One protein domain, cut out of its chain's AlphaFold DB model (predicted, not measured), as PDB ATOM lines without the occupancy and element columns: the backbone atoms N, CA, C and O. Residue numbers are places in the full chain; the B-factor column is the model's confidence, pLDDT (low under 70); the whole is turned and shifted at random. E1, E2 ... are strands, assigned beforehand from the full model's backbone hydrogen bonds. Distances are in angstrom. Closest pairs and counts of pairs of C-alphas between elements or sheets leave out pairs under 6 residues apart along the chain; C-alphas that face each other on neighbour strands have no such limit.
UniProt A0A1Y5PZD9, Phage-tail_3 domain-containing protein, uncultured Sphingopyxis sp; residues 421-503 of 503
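Overview. This is residues 421 to 503 of the 503 residues of the protein "Phage-tail_3 domain-containing protein" of uncultured Sphingopyxis sp (UniProt A0A1Y5PZD9). With little regular structure, two separate two-stranded hairpins, E1-E2 and E3-E4, meet near one end of E3-E4, while loop residues 435 to 442 and tail residues 488 to 496 stick out. The printed part has 83 residues, no named helix and strands E1, E2, E3, E4 in that order, 25 residues in all; the class is all strand, both sheets antiparallel. It is loose, radius of gyration of the C-alphas 16.1 A, and flat, spanning 43 by 43 by 19 A.

Along the chain. E1, residues 425 to 431, begins at C-alpha (29.907, 63.160, 228.215) and measures 19.9 A. E2, 445 to 451, measures 19.8 A, E3, 459 to 463, 12.8 A. E4, 472 to 477, measures 14.9 A and ends at (32.996, 53.435, 230.814).

Arrangement. Hairpin E1 and E2 is antiparallel at 158 degrees, with N 428 and O 448 2.8 A apart. Hairpin E3 and E4 is antiparallel at 150 degrees, with N 461 and O 475 2.8 A apart. The closest C-alphas of E2 and E4, Ala 449 and Val 477, are 6.3 A apart. E1 and E4 are apart.

Size, cuts and confidence. The printed part has no cut. The E1 to E2 link is long, 13 residues. Mean pLDDT of the printed part is 71.9; 29 residues are under 70, among them 489 to 503.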
ATOM      1  N   PRO A 421      39.164  71.332 225.314       80.00
ATOM      2  CA  PRO A 421      38.074  71.952 226.057       80.00
ATOM      3  C   PRO A 421      37.311  70.897 226.863       80.00
ATOM      4  O   PRO A 421      37.401  69.695 226.587       80.00
ATOM      5  N   ASP A 422      36.518  71.349 227.832       80.94
ATOM      6  CA  ASP A 422      35.719  70.453 228.664       80.94
ATOM      7  C   ASP A 422      34.816  69.578 227.787       80.94
ATOM      8  O   ASP A 422      34.028  70.062 226.970       80.94
ATOM      9  N   ALA A 423      34.986  68.264 227.918       80.38
ATOM     10  CA  ALA A 423      34.261  67.302 227.112       80.38
ATOM     11  C   ALA A 423      32.861  67.078 227.689       80.38
ATOM     12  O   ALA A 423      32.713  66.705 228.855       80.38
ATOM     13  N   ALA A 424      31.835  67.219 226.854       82.12
ATOM     14  CA  ALA A 424      30.490  66.801 227.207       82.12
ATOM     15  C   ALA A 424      30.409  65.274 227.091       82.12
ATOM     16  O   ALA A 424      30.609  64.714 226.009       82.12
ATOM     17  N   GLY A 425      30.155  64.596 228.210       82.12
ATOM     18  CA  GLY A 425      29.907  63.160 228.215       82.12
ATOM     19  C   GLY A 425      28.521  62.858 227.650       82.12
ATOM     20  O   GLY A 425      27.521  63.374 228.141       82.12
ATOM     21  N   MET A 426      28.455  61.998 226.643       82.25
ATOM     22  CA  MET A 426      27.217  61.417 226.137       82.25
ATOM     23  C   MET A 426      27.132  59.967 226.600       82.25
ATOM     24  O   MET A 426      28.092  59.215 226.455       82.25
ATOM     25  N   VAL A 427      25.970  59.563 227.111       83.06
ATOM     26  CA  VAL A 427      25.666  58.176 227.478       83.06
ATOM     27  C   VAL A 427      24.470  57.711 226.653       83.06
ATOM     28  O   VAL A 427      23.476  58.424 226.546       83.06
ATOM     29  N   GLN A 428      24.575  56.526 226.065       83.75
ATOM     30  CA  GLN A 428      23.525  55.874 225.291       83.75
ATOM     31  C   GLN A 428      23.298  54.455 225.815       83.75
ATOM     32  O   GLN A 428      24.239  53.731 226.151       83.75
ATOM     33  N   LEU A 429      22.026  54.073 225.882       85.62
ATOM     34  CA  LEU A 429      21.572  52.765 226.340       85.62
ATOM     35  C   LEU A 429      21.138  51.956 225.119       85.62
ATOM     36  O   LEU A 429      20.249  52.376 224.383       85.62
ATOM     37  N   PHE A 430      21.761  50.801 224.908       82.38
ATOM     38  CA  PHE A 430      21.463  49.907 223.796       82.38
ATOM     39  C   PHE A 430      20.847  48.613 224.314       82.38
ATOM     40  O   PHE A 430      21.471  47.884 225.086       82.38
ATOM     41  N   ASP A 431      19.641  48.307 223.852       83.56
ATOM     42  CA  ASP A 431      19.062  46.972 223.979       83.56
ATOM     43  C   ASP A 431      19.613  46.107 222.837       83.56
ATOM     44  O   ASP A 431      19.245  46.279 221.672       83.56
ATOM     45  N   LEU A 432      20.598  45.261 223.148       73.56
ATOM     46  CA  LEU A 432      21.271  44.433 222.150       73.56
ATOM     47  C   LEU A 432      20.674  43.023 222.125       73.56
ATOM     48  O   LEU A 432      20.406  42.447 223.182       73.56
ATOM     49  N   PRO A 433      20.551  42.400 220.936       71.25
ATOM     50  CA  PRO A 433      20.228  40.985 220.857       71.25
ATOM     51  C   PRO A 433      21.296  40.167 221.590       71.25
ATOM     52  O   PRO A 433      22.436  40.598 221.765       71.25
ATOM     53  N   ASN A 434      20.940  38.959 222.016       71.38
ATOM     54  CA  ASN A 434      21.847  38.097 222.764       71.38
ATOM     55  C   ASN A 434      23.030  37.635 221.888       71.38
ATOM     56  O   ASN A 434      22.951  36.633 221.177       71.38
ATOM     57  N   LEU A 435      24.131  38.387 221.930       66.88
ATOM     58  CA  LEU A 435      25.369  38.097 221.215       66.88
ATOM     59  C   LEU A 435      26.189  37.069 222.014       66.88
ATOM     60  O   LEU A 435      27.057  37.422 222.808       66.88
ATOM     61  N   GLY A 436      25.897  35.780 221.811       64.12
ATOM     62  CA  GLY A 436      26.809  34.684 222.169       64.12
ATOM     63  C   GLY A 436      26.658  34.037 223.555       64.12
ATOM     64  O   GLY A 436      27.572  33.336 223.975       64.12
ATOM     65  N   SER A 437      25.543  34.214 224.273       59.25
ATOM     66  CA  SER A 437      25.293  33.539 225.565       59.25
ATOM     67  C   SER A 437      24.056  32.625 225.486       59.25
ATOM     68  O   SER A 437      23.057  33.033 224.894       59.25
ATOM     69  N   PRO A 438      24.047  31.402 226.050       57.72
ATOM     70  CA  PRO A 438      22.850  30.564 226.035       57.72
ATOM     71  C   PRO A 438      21.804  31.109 227.026       57.72
ATOM     72  O   PRO A 438      22.120  31.335 228.187       57.72
ATOM     73  N   ALA A 439      20.577  31.322 226.529       64.06
ATOM     74  CA  ALA A 439      19.377  31.832 227.213       64.06
ATOM     75  C   ALA A 439      19.528  33.174 227.975       64.06
ATOM     76  O   ALA A 439      20.184  33.280 229.009       64.06
ATOM     77  N   ALA A 440      18.839  34.217 227.501       61.97
ATOM     78  CA  ALA A 440      18.726  35.479 228.229       61.97
ATOM     79  C   ALA A 440      17.757  35.308 229.416       61.97
ATOM     80  O   ALA A 440      16.546  35.288 229.232       61.97
ATOM     81  N   SER A 441      18.285  35.157 230.633       67.81
ATOM     82  CA  SER A 441      17.495  35.061 231.874       67.81
ATOM     83  C   SER A 441      17.111  36.421 232.477       67.81
ATOM     84  O   SER A 441      16.374  36.469 233.458       67.81
ATOM     85  N   ALA A 442      17.608  37.520 231.904       67.56
ATOM     86  CA  ALA A 442      17.331  38.896 232.309       67.56
ATOM     87  C   ALA A 442      17.549  39.857 231.119       67.56
ATOM     88  O   ALA A 442      18.349  39.531 230.231       67.56
ATOM     89  N   PRO A 443      16.886  41.031 231.094       68.94
ATOM     90  CA  PRO A 443      17.169  42.075 230.110       68.94
ATOM     91  C   PRO A 443      18.629  42.533 230.221       68.94
ATOM     92  O   PRO A 443      19.146  42.738 231.321       68.94
ATOM     93  N   ARG A 444      19.306  42.681 229.078       73.62
ATOM     94  CA  ARG A 444      20.706  43.118 229.001       73.62
ATOM     95  C   ARG A 444      20.777  44.444 228.259       73.62
ATOM     96  O   ARG A 444      20.643  44.478 227.044       73.62
ATOM     97  N   ILE A 445      21.031  45.516 228.998       79.00
ATOM     98  CA  ILE A 445      21.263  46.840 228.424       79.00
ATOM     99  C   ILE A 445      22.770  47.069 228.365       79.00
ATOM    100  O   ILE A 445      23.457  46.989 229.385       79.00
ATOM    101  N   LEU A 446      23.284  47.356 227.174       82.19
ATOM    102  CA  LEU A 446      24.642  47.839 227.002       82.19
ATOM    103  C   LEU A 446      24.661  49.353 227.213       82.19
ATOM    104  O   LEU A 446      23.944  50.099 226.551       82.19
ATOM    105  N   ILE A 447      25.501  49.801 228.140       82.62
ATOM    106  CA  ILE A 447      25.758  51.218 228.388       82.62
ATOM    107  C   ILE A 447      27.006  51.582 227.599       82.62
ATOM    108  O   ILE A 447      28.090  51.075 227.885       82.62
ATOM    109  N   ALA A 448      26.857  52.453 226.610       84.31
ATOM    110  CA  ALA A 448      27.988  53.034 225.906       84.31
ATOM    111  C   ALA A 448      28.050  54.527 226.204       84.31
ATOM    112  O   ALA A 448      27.026  55.202 226.286       84.31
ATOM    113  N   ALA A 449      29.259  55.047 226.353       84.56
ATOM    114  CA  ALA A 449      29.476  56.466 226.547       84.56
ATOM    115  C   ALA A 449      30.686  56.936 225.742       84.56
ATOM    116  O   ALA A 449      31.621  56.171 225.495       84.56
ATOM    117  N   ALA A 450      30.632  58.191 225.318       86.62
ATOM    118  CA  ALA A 450      31.693  58.875 224.595       86.62
ATOM    119  C   ALA A 450      31.740  60.343 225.016       86.62
ATOM    120  O   ALA A 450      30.794  60.862 225.606       86.62
ATOM    121  N   GLY A 451      32.844  61.011 224.705       83.69
ATOM    122  CA  GLY A 451      32.976  62.448 224.895       83.69
ATOM    123  C   GLY A 451      32.790  63.215 223.599       83.69
ATOM    124  O   GLY A 451      33.000  62.672 222.516       83.69
ATOM    125  N   SER A 452      32.471  64.499 223.715       83.25
ATOM    126  CA  SER A 452      32.425  65.431 222.583       83.25
ATOM    127  C   SER A 452      33.797  65.741 221.961       83.25
ATOM    128  O   SER A 452      33.851  66.395 220.924       83.25
ATOM    129  N   ASN A 453      34.903  65.322 222.588       82.56
ATOM    130  CA  ASN A 453      36.268  65.487 222.086       82.56
ATOM    131  C   ASN A 453      37.224  64.410 222.649       82.56
ATOM    132  O   ASN A 453      36.889  63.691 223.597       82.56
ATOM    133  N   ASP A 454      38.445  64.360 222.107       79.56
ATOM    134  CA  ASP A 454      39.516  63.415 222.481       79.56
ATOM    135  C   ASP A 454      40.075  63.625 223.906       79.56
ATOM    136  O   ASP A 454      40.877  62.833 224.421       79.56
ATOM    137  N   GLY A 455      39.667  64.703 224.575       78.06
ATOM    138  CA  GLY A 455      39.980  65.004 225.967       78.06
ATOM    139  C   GLY A 455      39.198  64.167 226.976       78.06
ATOM    140  O   GLY A 455      39.631  64.055 228.123       78.06
ATOM    141  N   TRP A 456      38.095  63.527 226.577       83.00
ATOM    142  CA  TRP A 456      37.277  62.719 227.484       83.00
ATOM    143  C   TRP A 456      38.027  61.480 227.990       83.00
ATOM    144  O   TRP A 456      38.740  60.799 227.247       83.00
ATOM    145  N   ARG A 457      37.901  61.187 229.288       78.50
ATOM    146  CA  ARG A 457      38.651  60.109 229.971       78.50
ATOM    147  C   ARG A 457      37.776  58.951 230.437       78.50
ATOM    148  O   ARG A 457      38.283  58.006 231.042       78.50
ATOM    149  N   GLY A 458      36.496  58.988 230.089       84.44
ATOM    150  CA  GLY A 458      35.505  58.052 230.589       84.44
ATOM    151  C   GLY A 458      34.670  58.644 231.716       84.44
ATOM    152  O   GLY A 458      34.786  59.822 232.050       84.44
ATOM    153  N   ALA A 459      33.818  57.804 232.290       83.88
ATOM    154  CA  ALA A 459      32.977  58.146 233.424       83.88
ATOM    155  C   ALA A 459      32.694  56.900 234.268       83.88
ATOM    156  O   ALA A 459      32.547  55.799 233.730       83.88
ATOM    157  N   ASP A 460      32.570  57.086 235.580       85.25
ATOM    158  CA  ASP A 460      31.974  56.076 236.448       85.25
ATOM    159  C   ASP A 460      30.454  56.118 236.295       85.25
ATOM    160  O   ASP A 460      29.825  57.177 236.332       85.25
ATOM    161  N   CYS A 461      29.859  54.949 236.103       84.31
ATOM    162  CA  CYS A 461      28.434  54.793 235.901       84.31
ATOM    163  C   CYS A 461      27.766  54.315 237.186       84.31
ATOM    164  O   CYS A 461      28.191  53.346 237.826       84.31
ATOM    165  N   TRP A 462      26.658  54.974 237.503       85.94
ATOM    166  CA  TRP A 462      25.835  54.698 238.668       85.94
ATOM    167  C   TRP A 462      24.385  54.527 238.228       85.94
ATOM    168  O   TRP A 462      23.896  55.263 237.374       85.94
ATOM    169  N   PHE A 463      23.699  53.556 238.819       84.25
ATOM    170  CA  PHE A 463      22.267  53.366 238.673       84.25
ATOM    171  C   PHE A 463      21.560  53.898 239.916       84.25
ATOM    172  O   PHE A 463      21.840  53.459 241.031       84.25
ATOM    173  N   VAL A 464      20.639  54.837 239.722       87.06
ATOM    174  CA  VAL A 464      19.800  55.384 240.789       87.06
ATOM    175  C   VAL A 464      18.377  54.862 240.566       87.06
ATOM    176  O   VAL A 464      17.720  55.312 239.627       87.06
ATOM    177  N   PRO A 465      17.899  53.892 241.367       83.62
ATOM    178  CA  PRO A 465      16.622  53.219 241.111       83.62
ATOM    179  C   PRO A 465      15.398  54.125 241.300       83.62
ATOM    180  O   PRO A 465      14.362  53.896 240.682       83.62
ATOM    181  N   SER A 466      15.503  55.146 242.149       87.88
ATOM    182  CA  SER A 466      14.460  56.143 242.383       87.88
ATOM    183  C   SER A 466      15.066  57.435 242.933       87.88
ATOM    184  O   SER A 466      16.171  57.440 243.477       87.88
ATOM    185  N   THR A 467      14.358  58.555 242.791       86.12
ATOM    186  CA  THR A 467      14.807  59.858 243.297       86.12
ATOM    187  C   THR A 467      15.079  59.789 244.804       86.12
ATOM    188  O   THR A 467      14.185  59.464 245.580       86.12
ATOM    189  N   GLY A 468      16.313  60.090 245.215       84.25
ATOM    190  CA  GLY A 468      16.745  60.041 246.617       84.25
ATOM    191  C   GLY A 468      17.270  58.681 247.100       84.25
ATOM    192  O   GLY A 468      17.723  58.598 248.237       84.25
ATOM    193  N   ALA A 469      17.247  57.634 246.268       88.12
ATOM    194  CA  ALA A 469      17.898  56.366 246.590       88.12
ATOM    195  C   ALA A 469      19.428  56.475 246.500       88.12
ATOM    196  O   ALA A 469      19.962  57.240 245.692       88.12
ATOM    197  N   GLU A 470      20.131  55.668 247.299       84.38
ATOM    198  CA  GLU A 470      21.588  55.573 247.205       84.38
ATOM    199  C   GLU A 470      22.011  55.074 245.809       84.38
ATOM    200  O   GLU A 470      21.479  54.066 245.326       84.38
ATOM    201  N   PRO A 471      22.963  55.754 245.144       85.31
ATOM    202  CA  PRO A 471      23.469  55.324 243.848       85.31
ATOM    203  C   PRO A 471      24.162  53.959 243.930       85.31
ATOM    204  O   PRO A 471      25.059  53.743 244.745       85.31
ATOM    205  N   ILE A 472      23.795  53.049 243.030       86.12
ATOM    206  CA  ILE A 472      24.398  51.719 242.915       86.12
ATOM    207  C   ILE A 472      25.482  51.770 241.828       86.12
ATOM    208  O   ILE A 472      25.160  52.063 240.675       86.12
ATOM    209  N   PRO A 473      26.760  51.485 242.134       83.06
ATOM    210  CA  PRO A 473      27.815  51.485 241.126       83.06
ATOM    211  C   PRO A 473      27.617  50.310 240.165       83.06
ATOM    212  O   PRO A 473      27.543  49.158 240.594       83.06
ATOM    213  N   ILE A 474      27.556  50.597 238.865       84.81
ATOM    214  CA  ILE A 474      27.353  49.581 237.816       84.81
ATOM    215  C   ILE A 474      28.610  49.335 236.973       84.81
ATOM    216  O   ILE A 474      28.698  48.316 236.292       84.81
ATOM    217  N   GLY A 475      29.606  50.219 237.050       83.44
ATOM    218  CA  GLY A 475      30.906  50.051 236.402       83.44
ATOM    219  C   GLY A 475      31.509  51.377 235.958       83.44
ATOM    220  O   GLY A 475      31.033  52.438 236.344       83.44
ATOM    221  N   SER A 476      32.543  51.315 235.123       82.94
ATOM    222  CA  SER A 476      33.173  52.490 234.512       82.94
ATOM    223  C   SER A 476      33.178  52.338 232.997       82.94
ATOM    224  O   SER A 476      33.595  51.287 232.500       82.94
ATOM    225  N   VAL A 477      32.798  53.379 232.264       82.38
ATOM    226  CA  VAL A 477      32.996  53.435 230.814       82.38
ATOM    227  C   VAL A 477      34.320  54.131 230.540       82.38
ATOM    228  O   VAL A 477      34.590  55.212 231.056       82.38
ATOM    229  N   ARG A 478      35.169  53.486 229.745       79.19
ATOM    230  CA  ARG A 478      36.449  54.033 229.284       79.19
ATOM    231  C   ARG A 478      36.262  54.668 227.900       79.19
ATOM    232  O   ARG A 478      35.271  54.347 227.244       79.19
ATOM    233  N   PRO A 479      37.175  55.545 227.447       66.44
ATOM    234  CA  PRO A 479      37.077  56.180 226.135       66.44
ATOM    235  C   PRO A 479      36.861  55.130 225.037       66.44
ATOM    236  O   PRO A 479      37.729  54.292 224.795       66.44
ATOM    237  N   ALA A 480      35.676  55.137 224.425       58.94
ATOM    238  CA  ALA A 480      35.356  54.305 223.273       58.94
ATOM    239  C   ALA A 480      35.757  55.032 221.981       58.94
ATOM    240  O   ALA A 480      35.776  56.260 221.944       58.94
ATOM    241  N   ALA A 481      36.058  54.273 220.922       58.00
ATOM    242  CA  ALA A 481      36.603  54.815 219.674       58.00
ATOM    243  C   ALA A 481      35.658  55.787 218.936       58.00
ATOM    244  O   ALA A 481      36.156  56.674 218.255       58.00
ATOM    245  N   ALA A 482      34.330  55.635 219.060       66.44
ATOM    246  CA  ALA A 482      33.331  56.611 218.602       66.44
ATOM    247  C   ALA A 482      31.897  56.202 218.998       66.44
ATOM    248  O   ALA A 482      31.597  55.014 219.121       66.44
ATOM    249  N   LEU A 483      30.995  57.181 219.129       74.25
ATOM    250  CA  LEU A 483      29.556  56.991 219.352       74.25
ATOM    251  C   LEU A 483      28.814  58.090 218.575       74.25
ATOM    252  O   LEU A 483      29.118  59.268 218.748       74.25
ATOM    253  N   GLY A 484      27.885  57.728 217.690       73.44
ATOM    254  CA  GLY A 484      27.214  58.696 216.820       73.44
ATOM    255  C   GLY A 484      26.104  58.087 215.970       73.44
ATOM    256  O   GLY A 484      25.867  56.878 216.005       73.44
ATOM    257  N   LEU A 485      25.418  58.938 215.207       70.25
ATOM    258  CA  LEU A 485      24.412  58.528 214.231       70.25
ATOM    259  C   LEU A 485      25.067  58.355 212.859       70.25
ATOM    260  O   LEU A 485      25.880  59.174 212.438       70.25
ATOM    261  N   LEU A 486      24.697  57.294 212.146       69.88
ATOM    262  CA  LEU A 486      25.126  57.113 210.761       69.88
ATOM    263  C   LEU A 486      24.413  58.138 209.870       69.88
ATOM    264  O   LEU A 486      23.183  58.176 209.843       69.88
ATOM    265  N   ALA A 487      25.184  58.928 209.120       72.31
ATOM    266  CA  ALA A 487      24.645  59.904 208.170       72.31
ATOM    267  C   ALA A 487      23.905  59.237 206.993       72.31
ATOM    268  O   ALA A 487      22.956  59.798 206.453       72.31
ATOM    269  N   GLU A 488      24.296  58.014 206.626       74.69
ATOM    270  CA  GLU A 488      23.648  57.225 205.578       74.69
ATOM    271  C   GLU A 488      23.421  55.778 206.032       74.69
ATOM    272  O   GLU A 488      24.173  55.224 206.838       74.69
ATOM    273  N   ARG A 489      22.375  55.136 205.496       63.81
ATOM    274  CA  ARG A 489      22.074  53.726 205.787       63.81
ATOM    275  C   ARG A 489      23.209  52.822 205.305       63.81
ATOM    276  O   ARG A 489      23.680  52.942 204.175       63.81
ATOM    277  N   TRP A 490      23.579  51.852 206.136       55.66
ATOM    278  CA  TRP A 490      24.634  50.892 205.823       55.66
ATOM    279  C   TRP A 490      24.291  50.060 204.575       55.66
ATOM    280  O   TRP A 490      23.269  49.369 204.533       55.66
ATOM    281  N   ARG A 491      25.159  50.098 203.555       57.44
ATOM    282  CA  ARG A 491      25.113  49.151 202.429       57.44
ATOM    283  C   ARG A 491      25.804  47.852 202.855       57.44
ATOM    284  O   ARG A 491      26.930  47.888 203.348       57.44
ATOM    285  N   ARG A 492      25.142  46.704 202.663       45.16
ATOM    286  CA  ARG A 492      25.713  45.377 202.967       45.16
ATOM    287  C   ARG A 492      27.083  45.220 202.283       45.16
ATOM    288  O   ARG A 492      27.152  45.313 201.063       45.16
ATOM    289  N   GLY A 493      28.133  44.952 203.067       54.19
ATOM    290  CA  GLY A 493      29.471  44.589 202.570       54.19
ATOM    291  C   GLY A 493      30.585  45.635 202.722       54.19
ATOM    292  O   GLY A 493      31.706  45.358 202.313       54.19
ATOM    293  N   ALA A 494      30.330  46.811 203.305       48.31
ATOM    294  CA  ALA A 494      31.383  47.809 203.534       48.31
ATOM    295  C   ALA A 494      32.268  47.459 204.752       48.31
ATOM    296  O   ALA A 494      31.745  47.203 205.837       48.31
ATOM    297  N   THR A 495      33.595  47.474 204.571       41.84
ATOM    298  CA  THR A 495      34.621  47.107 205.572       41.84
ATOM    299  C   THR A 495      35.317  48.299 206.251       41.84
ATOM    300  O   THR A 495      36.201  48.081 207.074       41.84
ATOM    301  N   ALA A 496      34.932  49.548 205.955       40.94
ATOM    302  CA  ALA A 496      35.492  50.755 206.580       40.94
ATOM    303  C   ALA A 496      34.465  51.906 206.648       40.94
ATOM    304  O   ALA A 496      33.542  51.958 205.834       40.94
ATOM    305  N   PHE A 497      34.638  52.825 207.607       49.00
ATOM    306  CA  PHE A 497      33.761  53.981 207.856       49.00
ATOM    307  C   PHE A 497      34.551  55.288 208.037       49.00
ATOM    308  O   PHE A 497      35.638  55.282 208.612       49.00
ATOM    309  N   SER A 498      33.949  56.402 207.604       37.56
ATOM    310  CA  SER A 498      34.316  57.774 207.981       37.56
ATOM    311  C   SER A 498      33.211  58.329 208.878       37.56
ATOM    312  O   SER A 498      32.050  58.372 208.473       37.56
ATOM    313  N   ILE A 499      33.557  58.720 210.103       41.38
ATOM    314  CA  ILE A 499      32.631  59.338 211.056       41.38
ATOM    315  C   ILE A 499      32.784  60.846 210.889       41.38
ATOM    316  O   ILE A 499      33.850  61.388 211.167       41.38
ATOM    317  N   PHE A 500      31.745  61.513 210.393       33.12
ATOM    318  CA  PHE A 500      31.708  62.971 210.361       33.12
ATOM    319  C   PHE A 500      31.092  63.482 211.669       33.12
ATOM    320  O   PHE A 500      30.057  62.949 212.082       33.12
ATOM    321  N   PRO A 501      31.690  64.486 212.332       30.98
ATOM    322  CA  PRO A 501      31.015  65.173 213.424       30.98
ATOM    323  C   PRO A 501      29.746  65.843 212.875       30.98
ATOM    324  O   PRO A 501      29.773  66.455 211.805       30.98
ATOM    325  N   ALA A 502      28.623  65.675 213.577       29.98
ATOM    326  CA  ALA A 502      27.403  66.426 213.292       29.98
ATOM    327  C   ALA A 502      27.653  67.932 213.537       29.98
ATOM    328  O   ALA A 502      28.483  68.246 214.396       29.98
ATOM    329  N   PRO A 503      27.000  68.831 212.775       33.84
ATOM    330  CA  PRO A 503      27.214  70.278 212.861       33.84
ATOM    331  C   PRO A 503      26.885  70.875 214.231       33.84
ATOM    332  O   PRO A 503      25.982  70.337 214.915       33.84
TER     333      PRO A 503